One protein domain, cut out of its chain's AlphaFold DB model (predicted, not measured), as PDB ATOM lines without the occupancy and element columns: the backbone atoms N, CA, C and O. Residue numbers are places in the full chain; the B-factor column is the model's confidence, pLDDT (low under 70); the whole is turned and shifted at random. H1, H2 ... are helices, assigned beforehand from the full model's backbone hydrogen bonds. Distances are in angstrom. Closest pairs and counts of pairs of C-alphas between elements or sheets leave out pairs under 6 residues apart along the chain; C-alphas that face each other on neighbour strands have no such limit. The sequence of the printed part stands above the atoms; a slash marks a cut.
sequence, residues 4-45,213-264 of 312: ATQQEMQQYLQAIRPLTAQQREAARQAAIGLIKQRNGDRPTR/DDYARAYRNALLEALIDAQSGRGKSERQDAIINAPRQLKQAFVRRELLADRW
ATOM      1  N   ALA A   4       2.327 -23.611 -37.238       73.88
ATOM      2  CA  ALA A   4       2.713 -24.305 -38.470       73.88
ATOM      3  C   ALA A   4       4.189 -24.059 -38.855       73.88
ATOM      4  O   ALA A   4       4.930 -24.994 -39.130       73.88
ATOM      5  N   THR A   5       4.665 -22.815 -38.746       81.50
ATOM      6  CA  THR A   5       6.052 -22.434 -39.075       81.50
ATOM      7  C   THR A   5       7.068 -23.012 -38.085       81.50
ATOM      8  O   THR A   5       8.214 -23.273 -38.442       81.50
ATOM      9  N   GLN A   6       6.674 -23.219 -36.823       81.88
ATOM     10  CA  GLN A   6       7.540 -23.865 -35.831       81.88
ATOM     11  C   GLN A   6       7.674 -25.368 -36.092       81.88
ATOM     12  O   GLN A   6       8.777 -25.902 -35.973       81.88
ATOM     13  N   GLN A   7       6.581 -26.032 -36.476       84.94
ATOM     14  CA  GLN A   7       6.588 -27.451 -36.833       84.94
ATOM     15  C   GLN A   7       7.428 -27.710 -38.086       84.94
ATOM     16  O   GLN A   7       8.281 -28.595 -38.072       84.94
ATOM     17  N   GLU A   8       7.267 -26.888 -39.126       84.38
ATOM     18  CA  GLU A   8       8.110 -26.944 -40.326       84.38
ATOM     19  C   GLU A   8       9.592 -26.769 -39.966       84.38
ATOM     20  O   GLU A   8      10.435 -27.578 -40.350       84.38
ATOM     21  N   MET A   9       9.925 -25.764 -39.147       85.00
ATOM     22  CA  MET A   9      11.305 -25.533 -38.713       85.00
ATOM     23  C   MET A   9      11.880 -26.731 -37.942       85.00
ATOM     24  O   MET A   9      13.034 -27.095 -38.159       85.00
ATOM     25  N   GLN A  10      11.095 -27.378 -37.078       86.75
ATOM     26  CA  GLN A  10      11.526 -28.587 -36.369       86.75
ATOM     27  C   GLN A  10      11.781 -29.763 -37.317       86.75
ATOM     28  O   GLN A  10      12.780 -30.462 -37.146       86.75
ATOM     29  N   GLN A  11      10.940 -29.953 -38.336       88.50
ATOM     30  CA  GLN A  11      11.162 -30.984 -39.355       88.50
ATOM     31  C   GLN A  11      12.481 -30.749 -40.106       88.50
ATOM     32  O   GLN A  11      13.282 -31.674 -40.246       88.50
ATOM     33  N   TYR A  12      12.770 -29.503 -40.500       87.50
ATOM     34  CA  TYR A  12      14.052 -29.150 -41.123       87.50
ATOM     35  C   TYR A  12      15.249 -29.392 -40.196       87.50
ATOM     36  O   TYR A  12      16.279 -29.905 -40.635       87.50
ATOM     37  N   LEU A  13      15.125 -29.066 -38.905       87.75
ATOM     38  CA  LEU A  13      16.170 -29.341 -37.916       87.75
ATOM     39  C   LEU A  13      16.446 -30.842 -37.769       87.75
ATOM     40  O   LEU A  13      17.598 -31.219 -37.583       87.75
ATOM     41  N   GLN A  14      15.432 -31.702 -37.857       89.50
ATOM     42  CA  GLN A  14      15.607 -33.155 -37.744       89.50
ATOM     43  C   GLN A  14      16.199 -33.785 -39.014       89.50
ATOM     44  O   GLN A  14      16.927 -34.772 -38.925       89.50
ATOM     45  N   ALA A  15      15.934 -33.203 -40.188       89.75
ATOM     46  CA  ALA A  15      16.466 -33.687 -41.462       89.75
ATOM     47  C   ALA A  15      17.991 -33.486 -41.604       89.75
ATOM     48  O   ALA A  15      18.665 -34.234 -42.321       89.75
ATOM     49  N   ILE A  16      18.547 -32.481 -40.920       93.00
ATOM     50  CA  ILE A  16      19.978 -32.170 -40.944       93.00
ATOM     51  C   ILE A  16      20.716 -32.931 -39.846       93.00
ATOM     52  O   ILE A  16      20.435 -32.766 -38.655       93.00
ATOM     53  N   ARG A  17      21.735 -33.703 -40.249       93.56
ATOM     54  CA  ARG A  17      22.564 -34.486 -39.326       93.56
ATOM     55  C   ARG A  17      23.240 -33.558 -38.297       93.56
ATOM     56  O   ARG A  17      23.819 -32.554 -38.721       93.56
ATOM     57  N   PRO A  18      23.176 -33.860 -36.986       94.69
ATOM     58  CA  PRO A  18      23.869 -33.089 -35.953       94.69
ATOM     59  C   PRO A  18      25.378 -33.344 -35.954       94.69
ATOM     60  O   PRO A  18      25.836 -34.382 -36.443       94.69
ATOM     61  N   LEU A  19      26.136 -32.405 -35.382       95.81
ATOM     62  CA  LEU A  19      27.578 -32.566 -35.206       95.81
ATOM     63  C   LEU A  19      27.891 -33.556 -34.085       95.81
ATOM     64  O   LEU A  19      27.191 -33.631 -33.070       95.81
ATOM     65  N   THR A  20      28.987 -34.292 -34.247       95.69
ATOM     66  CA  THR A  20      29.585 -35.058 -33.150       95.69
ATOM     67  C   THR A  20      30.323 -34.126 -32.183       95.69
ATOM     68  O   THR A  20      30.694 -33.007 -32.541       95.69
ATOM     69  N   ALA A  21      30.594 -34.596 -30.961       93.94
ATOM     70  CA  ALA A  21      31.383 -33.835 -29.986       93.94
ATOM     71  C   ALA A  21      32.769 -33.445 -30.539       93.94
ATOM     72  O   ALA A  21      33.198 -32.306 -30.384       93.94
ATOM     73  N   GLN A  22      33.422 -34.352 -31.273       95.50
ATOM     74  CA  GLN A  22      34.716 -34.084 -31.906       95.50
ATOM     75  C   GLN A  22      34.629 -33.001 -32.992       95.50
ATOM     76  O   GLN A  22      35.533 -32.182 -33.113       95.50
ATOM     77  N   GLN A  23      33.546 -32.969 -33.776       96.38
ATOM     78  CA  GLN A  23      33.341 -31.933 -34.794       96.38
ATOM     79  C   GLN A  23      33.071 -30.560 -34.168       96.38
ATOM     80  O   GLN A  23      33.562 -29.556 -34.681       96.38
ATOM     81  N   ARG A  24      32.336 -30.508 -33.049       96.62
ATOM     82  CA  ARG A  24      32.142 -29.266 -32.283       96.62
ATOM     83  C   ARG A  24      33.457 -28.756 -31.696       96.62
ATOM     84  O   ARG A  24      33.766 -27.578 -31.854       96.62
ATOM     85  N   GLU A  25      34.269 -29.645 -31.127       95.31
ATOM     86  CA  GLU A  25      35.606 -29.291 -30.641       95.31
ATOM     87  C   GLU A  25      36.511 -28.790 -31.777       95.31
ATOM     88  O   GLU A  25      37.164 -27.760 -31.642       95.31
ATOM     89  N   ALA A  26      36.500 -29.443 -32.943       97.06
ATOM     90  CA  ALA A  26      37.259 -28.977 -34.101       97.06
ATOM     91  C   ALA A  26      36.810 -27.578 -34.568       97.06
ATOM     92  O   ALA A  26      37.652 -26.726 -34.848       97.06
ATOM     93  N   ALA A  27      35.500 -27.306 -34.592       97.12
ATOM     94  CA  ALA A  27      34.965 -25.982 -34.911       97.12
ATOM     95  C   ALA A  27      35.386 -24.920 -33.878       97.12
ATOM     96  O   ALA A  27      35.691 -23.783 -34.243       97.12
ATOM     97  N   ARG A  28      35.453 -25.292 -32.594       96.56
ATOM     98  CA  ARG A  28      35.960 -24.435 -31.515       96.56
ATOM     99  C   ARG A  28      37.431 -24.089 -31.732       96.56
ATOM    100  O   ARG A  28      37.787 -22.912 -31.730       96.56
ATOM    101  N   GLN A  29      38.268 -25.090 -31.996       97.12
ATOM    102  CA  GLN A  29      39.691 -24.891 -32.272       97.12
ATOM    103  C   GLN A  29      39.923 -24.057 -33.539       97.12
ATOM    104  O   GLN A  29      40.785 -23.180 -33.544       97.12
ATOM    105  N   ALA A  30      39.120 -24.255 -34.590       97.12
ATOM    106  CA  ALA A  30      39.169 -23.433 -35.798       97.12
ATOM    107  C   ALA A  30      38.836 -21.960 -35.503       97.12
ATOM    108  O   ALA A  30      39.540 -21.058 -35.961       97.12
ATOM    109  N   ALA A  31      37.811 -21.703 -34.685       96.62
ATOM    110  CA  ALA A  31      37.460 -20.353 -34.257       96.62
ATOM    111  C   ALA A  31      38.570 -19.706 -33.415       96.62
ATOM    112  O   ALA A  31      38.940 -18.563 -33.678       96.62
ATOM    113  N   ILE A  32      39.149 -20.443 -32.461       95.62
ATOM    114  CA  ILE A  32      40.305 -19.994 -31.670       95.62
ATOM    115  C   ILE A  32      41.489 -19.660 -32.585       95.62
ATOM    116  O   ILE A  32      42.103 -18.604 -32.433       95.62
ATOM    117  N   GLY A  33      41.796 -20.525 -33.555       94.62
ATOM    118  CA  GLY A  33      42.859 -20.306 -34.535       94.62
ATOM    119  C   GLY A  33      42.647 -19.031 -35.350       94.62
ATOM    120  O   GLY A  33      43.574 -18.238 -35.504       94.62
ATOM    121  N   LEU A  34      41.412 -18.779 -35.790       94.81
ATOM    122  CA  LEU A  34      41.046 -17.566 -36.519       94.81
ATOM    123  C   LEU A  34      41.199 -16.306 -35.655       94.81
ATOM    124  O   LEU A  34      41.704 -15.295 -36.143       94.81
ATOM    125  N   ILE A  35      40.803 -16.350 -34.378       94.38
ATOM    126  CA  ILE A  35      41.002 -15.225 -33.450       94.38
ATOM    127  C   ILE A  35      42.493 -14.976 -33.217       94.38
ATOM    128  O   ILE A  35      42.932 -13.836 -33.348       94.38
ATOM    129  N   LYS A  36      43.294 -16.022 -32.980       92.44
ATOM    130  CA  LYS A  36      44.755 -15.900 -32.838       92.44
ATOM    131  C   LYS A  36      45.399 -15.288 -34.084       92.44
ATOM    132  O   LYS A  36      46.239 -14.404 -33.961       92.44
ATOM    133  N   GLN A  37      44.968 -15.702 -35.275       92.00
ATOM    134  CA  GLN A  37      45.459 -15.147 -36.535       92.00
ATOM    135  C   GLN A  37      45.062 -13.673 -36.715       92.00
ATOM    136  O   GLN A  37      45.872 -12.877 -37.183       92.00
ATOM    137  N   ARG A  38      43.833 -13.291 -36.340       90.25
ATOM    138  CA  ARG A  38      43.354 -11.899 -36.435       90.25
ATOM    139  C   ARG A  38      43.973 -10.974 -35.391       90.25
ATOM    140  O   ARG A  38      44.145  -9.799 -35.692       90.25
ATOM    141  N   ASN A  39      44.311 -11.491 -34.208       90.19
ATOM    142  CA  ASN A  39      45.020 -10.741 -33.167       90.19
ATOM    143  C   ASN A  39      46.423 -10.306 -33.635       90.19
ATOM    144  O   ASN A  39      46.948  -9.295 -33.180       90.19
ATOM    145  N   GLY A  40      46.993 -11.037 -34.600       91.44
ATOM    146  CA  GLY A  40      48.234 -10.678 -35.274       91.44
ATOM    147  C   GLY A  40      49.476 -10.836 -34.398       91.44
ATOM    148  O   GLY A  40      49.463 -11.470 -33.337       91.44
ATOM    149  N   ASP A  41      50.574 -10.259 -34.882       93.44
ATOM    150  CA  ASP A  41      51.861 -10.313 -34.201       93.44
ATOM    151  C   ASP A  41      51.842  -9.514 -32.897       93.44
ATOM    152  O   ASP A  41      51.167  -8.488 -32.773       93.44
ATOM    153  N   ARG A  42      52.650  -9.963 -31.931       93.25
ATOM    154  CA  ARG A  42      52.816  -9.271 -30.653       93.25
ATOM    155  C   ARG A  42      53.214  -7.807 -30.899       93.25
ATOM    156  O   ARG A  42      54.208  -7.567 -31.595       93.25
ATOM    157  N   PRO A  43      52.498  -6.829 -30.314       94.31
ATOM    158  CA  PRO A  43      52.820  -5.425 -30.508       94.31
ATOM    159  C   PRO A  43      54.235  -5.138 -30.011       94.31
ATOM    160  O   PRO A  43      54.663  -5.632 -28.968       94.31
ATOM    161  N   THR A  44      54.974  -4.316 -30.753       94.44
ATOM    162  CA  THR A  44      56.334  -3.910 -30.376       94.44
ATOM    163  C   THR A  44      56.395  -2.410 -30.161       94.44
ATOM    164  O   THR A  44      55.783  -1.628 -30.887       94.44
ATOM    165  N   ARG A  45      57.200  -1.969 -29.190       90.56
ATOM    166  CA  ARG A  45      57.351  -0.540 -28.874       90.56
ATOM    167  C   ARG A  45      57.774   0.300 -30.088       90.56
ATOM    168  O   ARG A  45      57.369   1.452 -30.217       90.56
ATOM    169  N   ASP A 213      35.728 -10.364 -28.261       90.56
ATOM    170  CA  ASP A 213      34.418  -9.889 -28.755       90.56
ATOM    171  C   ASP A 213      33.959 -10.592 -30.051       90.56
ATOM    172  O   ASP A 213      32.791 -10.944 -30.236       90.56
ATOM    173  N   ASP A 214      34.905 -10.848 -30.955       92.94
ATOM    174  CA  ASP A 214      34.648 -11.531 -32.228       92.94
ATOM    175  C   ASP A 214      34.542 -13.065 -32.132       92.94
ATOM    176  O   ASP A 214      34.104 -13.703 -33.098       92.94
ATOM    177  N   TYR A 215      34.913 -13.682 -31.007       95.44
ATOM    178  CA  TYR A 215      34.951 -15.140 -30.867       95.44
ATOM    179  C   TYR A 215      33.581 -15.771 -31.092       95.44
ATOM    180  O   TYR A 215      33.445 -16.699 -31.889       95.44
ATOM    181  N   ALA A 216      32.532 -15.224 -30.472       95.19
ATOM    182  CA  ALA A 216      31.177 -15.748 -30.620       95.19
ATOM    183  C   ALA A 216      30.718 -15.759 -32.088       95.19
ATOM    184  O   ALA A 216      29.975 -16.646 -32.510       95.19
ATOM    185  N   ARG A 217      31.162 -14.782 -32.889       95.75
ATOM    186  CA  ARG A 217      30.877 -14.731 -34.326       95.75
ATOM    187  C   ARG A 217      31.713 -15.750 -35.098       95.75
ATOM    188  O   ARG A 217      31.149 -16.458 -35.931       95.75
ATOM    189  N   ALA A 218      33.013 -15.841 -34.813       96.81
ATOM    190  CA  ALA A 218      33.908 -16.817 -35.433       96.81
ATOM    191  C   ALA A 218      33.433 -18.256 -35.175       96.81
ATOM    192  O   ALA A 218      33.312 -19.039 -36.115       96.81
ATOM    193  N   TYR A 219      33.053 -18.570 -33.936       97.62
ATOM    194  CA  TYR A 219      32.595 -19.901 -33.549       97.62
ATOM    195  C   TYR A 219      31.282 -20.298 -34.224       97.62
ATOM    196  O   TYR A 219      31.164 -21.400 -34.752       97.62
ATOM    197  N   ARG A 220      30.305 -19.385 -34.311       97.19
ATOM    198  CA  ARG A 220      29.047 -19.641 -35.037       97.19
ATOM    199  C   ARG A 220      29.276 -19.938 -36.520       97.19
ATOM    200  O   ARG A 220      28.578 -20.783 -37.075       97.19
ATOM    201  N   ASN A 221      30.227 -19.251 -37.150       97.06
ATOM    202  CA  ASN A 221      30.579 -19.498 -38.546       97.06
ATOM    203  C   ASN A 221      31.280 -20.852 -38.711       97.06
ATOM    204  O   ASN A 221      30.880 -21.625 -39.575       97.06
ATOM    205  N   ALA A 222      32.241 -21.169 -37.837       97.69
ATOM    206  CA  ALA A 222      32.935 -22.455 -37.845       97.69
ATOM    207  C   ALA A 222      31.974 -23.636 -37.610       97.69
ATOM    208  O   ALA A 222      32.086 -24.667 -38.264       97.69
ATOM    209  N   LEU A 223      30.977 -23.480 -36.728       97.56
ATOM    210  CA  LEU A 223      29.925 -24.482 -36.522       97.56
ATOM    211  C   LEU A 223      29.054 -24.679 -37.766       97.56
ATOM    212  O   LEU A 223      28.684 -25.806 -38.079       97.56
ATOM    213  N   LEU A 224      28.705 -23.597 -38.468       97.19
ATOM    214  CA  LEU A 224      27.912 -23.685 -39.694       97.19
ATOM    215  C   LEU A 224      28.686 -24.397 -40.812       97.19
ATOM    216  O   LEU A 224      28.111 -25.227 -41.512       97.19
ATOM    217  N   GLU A 225      29.975 -24.103 -40.956       97.31
ATOM    218  CA  GLU A 225      30.865 -24.767 -41.911       97.31
ATOM    219  C   GLU A 225      31.025 -26.256 -41.575       97.31
ATOM    220  O   GLU A 225      30.735 -27.114 -42.409       97.31
ATOM    221  N   ALA A 226      31.310 -26.577 -40.310       97.00
ATOM    222  CA  ALA A 226      31.368 -27.958 -39.840       97.00
ATOM    223  C   ALA A 226      30.046 -28.712 -40.075       97.00
ATOM    224  O   ALA A 226      30.062 -29.896 -40.413       97.00
ATOM    225  N   LEU A 227      28.892 -28.048 -39.919       96.38
ATOM    226  CA  LEU A 227      27.574 -28.634 -40.198       96.38
ATOM    227  C   LEU A 227      27.405 -28.995 -41.673       96.38
ATOM    228  O   LEU A 227      26.842 -30.051 -41.966       96.38
ATOM    229  N   ILE A 228      27.872 -28.145 -42.585       96.06
ATOM    230  CA  ILE A 228      27.846 -28.412 -44.027       96.06
ATOM    231  C   ILE A 228      28.737 -29.621 -44.339       96.06
ATOM    232  O   ILE A 228      28.302 -30.542 -45.038       96.06
ATOM    233  N   ASP A 229      29.938 -29.675 -43.768       95.94
ATOM    234  CA  ASP A 229      30.909 -30.745 -44.021       95.94
ATOM    235  C   ASP A 229      30.505 -32.092 -43.414       95.94
ATOM    236  O   ASP A 229      30.766 -33.150 -43.992       95.94
ATOM    237  N   ALA A 230      29.806 -32.072 -42.277       94.81
ATOM    238  CA  ALA A 230      29.330 -33.273 -41.599       94.81
ATOM    239  C   ALA A 230      28.218 -34.018 -42.362       94.81
ATOM    240  O   ALA A 230      27.914 -35.175 -42.037       94.81
ATOM    241  N   GLN A 231      27.594 -33.392 -43.368       94.88
ATOM    242  CA  GLN A 231      26.568 -34.055 -44.169       94.88
ATOM    243  C   GLN A 231      27.200 -35.142 -45.052       94.88
ATOM    244  O   GLN A 231      28.102 -34.898 -45.854       94.88
ATOM    245  N   SER A 232      26.705 -36.375 -44.925       91.12
ATOM    246  CA  SER A 232      27.242 -37.545 -45.628       91.12
ATOM    247  C   SER A 232      26.149 -38.547 -46.011       91.12
ATOM    248  O   SER A 232      25.078 -38.579 -45.400       91.12
ATOM    249  N   GLY A 233      26.440 -39.420 -46.980       90.06
ATOM    250  CA  GLY A 233      25.527 -40.471 -47.449       90.06
ATOM    251  C   GLY A 233      24.584 -40.013 -48.567       90.06
ATOM    252  O   GLY A 233      24.837 -39.017 -49.246       90.06
ATOM    253  N   ARG A 234      23.487 -40.755 -48.773       86.38
ATOM    254  CA  ARG A 234      22.463 -40.420 -49.778       86.38
ATOM    255  C   ARG A 234      21.828 -39.060 -49.451       86.38
ATOM    256  O   ARG A 234      21.617 -38.743 -48.279       86.38
ATOM    257  N   GLY A 235      21.592 -38.229 -50.467       89.00
ATOM    258  CA  GLY A 235      21.061 -36.870 -50.284       89.00
ATOM    259  C   GLY A 235      22.029 -35.900 -49.588       89.00
ATOM    260  O   GLY A 235      21.587 -34.963 -48.927       89.00
ATOM    261  N   LYS A 236      23.353 -36.134 -49.653       92.69
ATOM    262  CA  LYS A 236      24.364 -35.204 -49.109       92.69
ATOM    263  C   LYS A 236      24.235 -33.813 -49.735       92.69
ATOM    264  O   LYS A 236      24.119 -32.840 -49.003       92.69
ATOM    265  N   SER A 237      24.259 -33.739 -51.064       91.88
ATOM    266  CA  SER A 237      24.224 -32.483 -51.822       91.88
ATOM    267  C   SER A 237      22.957 -31.680 -51.535       91.88
ATOM    268  O   SER A 237      23.056 -30.499 -51.242       91.88
ATOM    269  N   GLU A 238      21.791 -32.329 -51.508       92.81
ATOM    270  CA  GLU A 238      20.515 -31.689 -51.151       92.81
ATOM    271  C   GLU A 238      20.529 -31.118 -49.726       92.81
ATOM    272  O   GLU A 238      20.092 -29.993 -49.508       92.81
ATOM    273  N   ARG A 239      21.076 -31.853 -48.745       93.19
ATOM    274  CA  ARG A 239      21.183 -31.368 -47.357       93.19
ATOM    275  C   ARG A 239      22.190 -30.234 -47.200       93.19
ATOM    276  O   ARG A 239      21.929 -29.303 -46.446       93.19
ATOM    277  N   GLN A 240      23.327 -30.299 -47.892       94.56
ATOM    278  CA  GLN A 240      24.301 -29.205 -47.906       94.56
ATOM    279  C   GLN A 240      23.690 -27.949 -48.525       94.56
ATOM    280  O   GLN A 240      23.758 -26.881 -47.922       94.56
ATOM    281  N   ASP A 241      23.029 -28.095 -49.673       93.50
ATOM    282  CA  ASP A 241      22.354 -26.998 -50.362       93.50
ATOM    283  C   ASP A 241      21.234 -26.395 -49.502       93.50
ATOM    284  O   ASP A 241      21.145 -25.176 -49.360       93.50
ATOM    285  N   ALA A 242      20.465 -27.238 -48.803       92.56
ATOM    286  CA  ALA A 242      19.451 -26.794 -47.854       92.56
ATOM    287  C   ALA A 242      20.034 -25.933 -46.720       92.56
ATOM    288  O   ALA A 242      19.402 -24.961 -46.318       92.56
ATOM    289  N   ILE A 243      21.238 -26.237 -46.214       94.25
ATOM    290  CA  ILE A 243      21.913 -25.411 -45.193       94.25
ATOM    291  C   ILE A 243      22.477 -24.125 -45.815       94.25
ATOM    292  O   ILE A 243      22.336 -23.046 -45.234       94.25
ATOM    293  N   ILE A 244      23.114 -24.217 -46.985       94.56
ATOM    294  CA  ILE A 244      23.772 -23.087 -47.661       94.56
ATOM    295  C   ILE A 244      22.743 -22.039 -48.093       94.56
ATOM    296  O   ILE A 244      22.945 -20.848 -47.840       94.56
ATOM    297  N   ASN A 245      21.617 -22.469 -48.659       94.50
ATOM    298  CA  ASN A 245      20.562 -21.595 -49.173       94.50
ATOM    299  C   ASN A 245      19.465 -21.297 -48.138       94.50
ATOM    300  O   ASN A 245      18.545 -20.525 -48.416       94.50
ATOM    301  N   ALA A 246      19.566 -21.851 -46.923       92.81
ATOM    302  CA  ALA A 246      18.616 -21.586 -45.849       92.81
ATOM    303  C   ALA A 246      18.492 -20.080 -45.535       92.81
ATOM    304  O   ALA A 246      19.505 -19.369 -45.443       92.81
ATOM    305  N   PRO A 247      17.269 -19.595 -45.237       94.12
ATOM    306  CA  PRO A 247      17.064 -18.272 -44.665       94.12
ATOM    307  C   PRO A 247      17.887 -18.073 -43.388       94.12
ATOM    308  O   PRO A 247      18.123 -19.006 -42.614       94.12
ATOM    309  N   ARG A 248      18.274 -16.824 -43.109       93.38
ATOM    310  CA  ARG A 248      19.120 -16.466 -41.953       93.38
ATOM    311  C   ARG A 248      18.597 -17.019 -40.621       93.38
ATOM    312  O   ARG A 248      19.390 -17.458 -39.795       93.38
ATOM    313  N   GLN A 249      17.282 -17.008 -40.423       91.69
ATOM    314  CA  GLN A 249      16.628 -17.502 -39.206       91.69
ATOM    315  C   GLN A 249      16.836 -19.011 -39.022       91.69
ATOM    316  O   GLN A 249      17.138 -19.465 -37.921       91.69
ATOM    317  N   LEU A 250      16.754 -19.782 -40.110       92.81
ATOM    318  CA  LEU A 250      16.951 -21.228 -40.080       92.81
ATOM    319  C   LEU A 250      18.429 -21.582 -39.848       92.81
ATOM    320  O   LEU A 250      18.730 -22.439 -39.022       92.81
ATOM    321  N   LYS A 251      19.366 -20.838 -40.459       94.00
ATOM    322  CA  LYS A 251      20.809 -20.954 -40.154       94.00
ATOM    323  C   LYS A 251      21.108 -20.702 -38.678       94.00
ATOM    324  O   LYS A 251      21.854 -21.453 -38.054       94.00
ATOM    325  N   GLN A 252      20.497 -19.668 -38.099       94.31
ATOM    326  CA  GLN A 252      20.615 -19.388 -36.669       94.31
ATOM    327  C   GLN A 252      20.040 -20.520 -35.815       94.31
ATOM    328  O   GLN A 252      20.633 -20.845 -34.790       94.31
ATOM    329  N   ALA A 253      18.933 -21.142 -36.232       93.94
ATOM    330  CA  ALA A 253      18.357 -22.286 -35.532       93.94
ATOM    331  C   ALA A 253      19.293 -23.511 -35.555       93.94
ATOM    332  O   ALA A 253      19.509 -24.110 -34.502       93.94
ATOM    333  N   PHE A 254      19.910 -23.831 -36.702       94.56
ATOM    334  CA  PHE A 254      20.908 -24.906 -36.800       94.56
ATOM    335  C   PHE A 254      22.096 -24.664 -35.862       94.56
ATOM    336  O   PHE A 254      22.445 -25.530 -35.063       94.56
ATOM    337  N   VAL A 255      22.682 -23.464 -35.900       96.12
ATOM    338  CA  VAL A 255      23.828 -23.121 -35.046       96.12
ATOM    339  C   VAL A 255      23.436 -23.097 -33.566       96.12
ATOM    340  O   VAL A 255      24.187 -23.581 -32.724       96.12
ATOM    341  N   ARG A 256      22.247 -22.582 -33.223       95.38
ATOM    342  CA  ARG A 256      21.746 -22.572 -31.840       95.38
ATOM    343  C   ARG A 256      21.579 -23.987 -31.290       95.38
ATOM    344  O   ARG A 256      21.919 -24.205 -30.132       95.38
ATOM    345  N   ARG A 257      21.093 -24.935 -32.100       94.75
ATOM    346  CA  ARG A 257      21.002 -26.355 -31.724       94.75
ATOM    347  C   ARG A 257      22.372 -26.900 -31.324       94.75
ATOM    348  O   ARG A 257      22.490 -27.498 -30.262       94.75
ATOM    349  N   GLU A 258      23.397 -26.658 -32.141       95.94
ATOM    350  CA  GLU A 258      24.749 -27.147 -31.846       95.94
ATOM    351  C   GLU A 258      25.379 -26.453 -30.638       95.94
ATOM    352  O   GLU A 258      26.012 -27.122 -29.831       95.94
ATOM    353  N   LEU A 259      25.152 -25.148 -30.456       94.88
ATOM    354  CA  LEU A 259      25.615 -24.421 -29.268       94.88
ATOM    355  C   LEU A 259      24.992 -24.959 -27.975       94.88
ATOM    356  O   LEU A 259      25.685 -25.089 -26.972       94.88
ATOM    357  N   LEU A 260      23.693 -25.273 -27.985       92.75
ATOM    358  CA  LEU A 260      23.019 -25.873 -26.830       92.75
ATOM    359  C   LEU A 260      23.539 -27.286 -26.551       92.75
ATOM    360  O   LEU A 260      23.747 -27.643 -25.399       92.75
ATOM    361  N   ALA A 261      23.786 -28.069 -27.603       91.56
ATOM    362  CA  ALA A 261      24.349 -29.410 -27.481       91.56
ATOM    363  C   ALA A 261      25.817 -29.412 -27.021       91.56
ATOM    364  O   ALA A 261      26.294 -30.425 -26.518       91.56
ATOM    365  N   ASP A 262      26.542 -28.311 -27.213       91.38
ATOM    366  CA  ASP A 262      27.911 -28.124 -26.729       91.38
ATOM    367  C   ASP A 262      27.950 -27.810 -25.225       91.38
ATOM    368  O   ASP A 262      28.775 -28.353 -24.501       91.38
ATOM    369  N   ARG A 263      26.990 -27.008 -24.744       88.31
ATOM    370  CA  ARG A 263      26.853 -26.568 -23.341       88.31
ATOM    371  C   ARG A 263      26.092 -27.547 -22.446       88.31
ATOM    372  O   ARG A 263      25.614 -27.173 -21.381       88.31
ATOM    373  N   TRP A 264      25.931 -28.796 -22.872       81.62
ATOM    374  CA  TRP A 264      25.151 -29.790 -22.130       81.62
ATOM    375  C   TRP A 264      25.709 -30.076 -20.723       81.62
ATOM    376  O   TRP A 264      24.959 -30.525 -19.863       81.62
TER     377      TRP A 264
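This is residues 4 to 45 and 213 to 264 of the 312 residues of an uncharacterized protein of Anaerolineaceae bacterium (UniProt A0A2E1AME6). A loose cluster of crossed helices has H3 in the middle, with H2 packed on one side of it and H5 crossing the other, while the short H4 folds back beside the end of H3. H1 at one end and the tail of residues 39 to 45, which sticks out at the other, make the length. The printed part has 94 residues, with five named helices in the order H1 to H5 and no named strand: all helix. It is loose, with a radius of gyration of the C-alphas of 15.4 A, and spans 60 by 28 by 27 A.

H1, residues 4 to 15, begins at C-alpha 4 (2.713, -24.305, -38.470) and is 16.9 A long. H2, residues 21 to 39, measures 27.0 A. After the cut come H3, residues 215 to 229, 20.8 A, and H4, residues 236 to 244, 12.2 A. H5, residues 248 to 264, 24.6 A, ends at C-alpha 264 (25.151, -29.790, -22.130).

H3 touches H2 at a steep tilt of 47 degrees, opposite ways; their closest C-alphas, of Ala 31 and Tyr 219, are 4.9 A apart. H3 touches H5 about perpendicular, at 80 degrees, closest at C-alphas 224 and 255, 6.2 A. H3 and H4 form a helical hairpin, closest at C-alphas 228 and 240, 5.3 A. H1 only just touches H5, with 3 pairs of C-alphas within 8 A, closest at Leu 13 and Phe 254, 6.6 A. H1 and H3 are apart. Every O i to N i+4 pair is within hydrogen-bond range in H1, H2, H3 and H4, and 12 of 13 in H5.

The C-alphas farthest apart, of Ala 4 and Arg 45, are 60.4 A apart. Residues 46 to 212 are not printed; C-alphas 45 and 213 stand 24.8 A apart across this cut. Of the links printed whole, none is long. Mean pLDDT of the printed part is 92.9, and no printed residue is under 70.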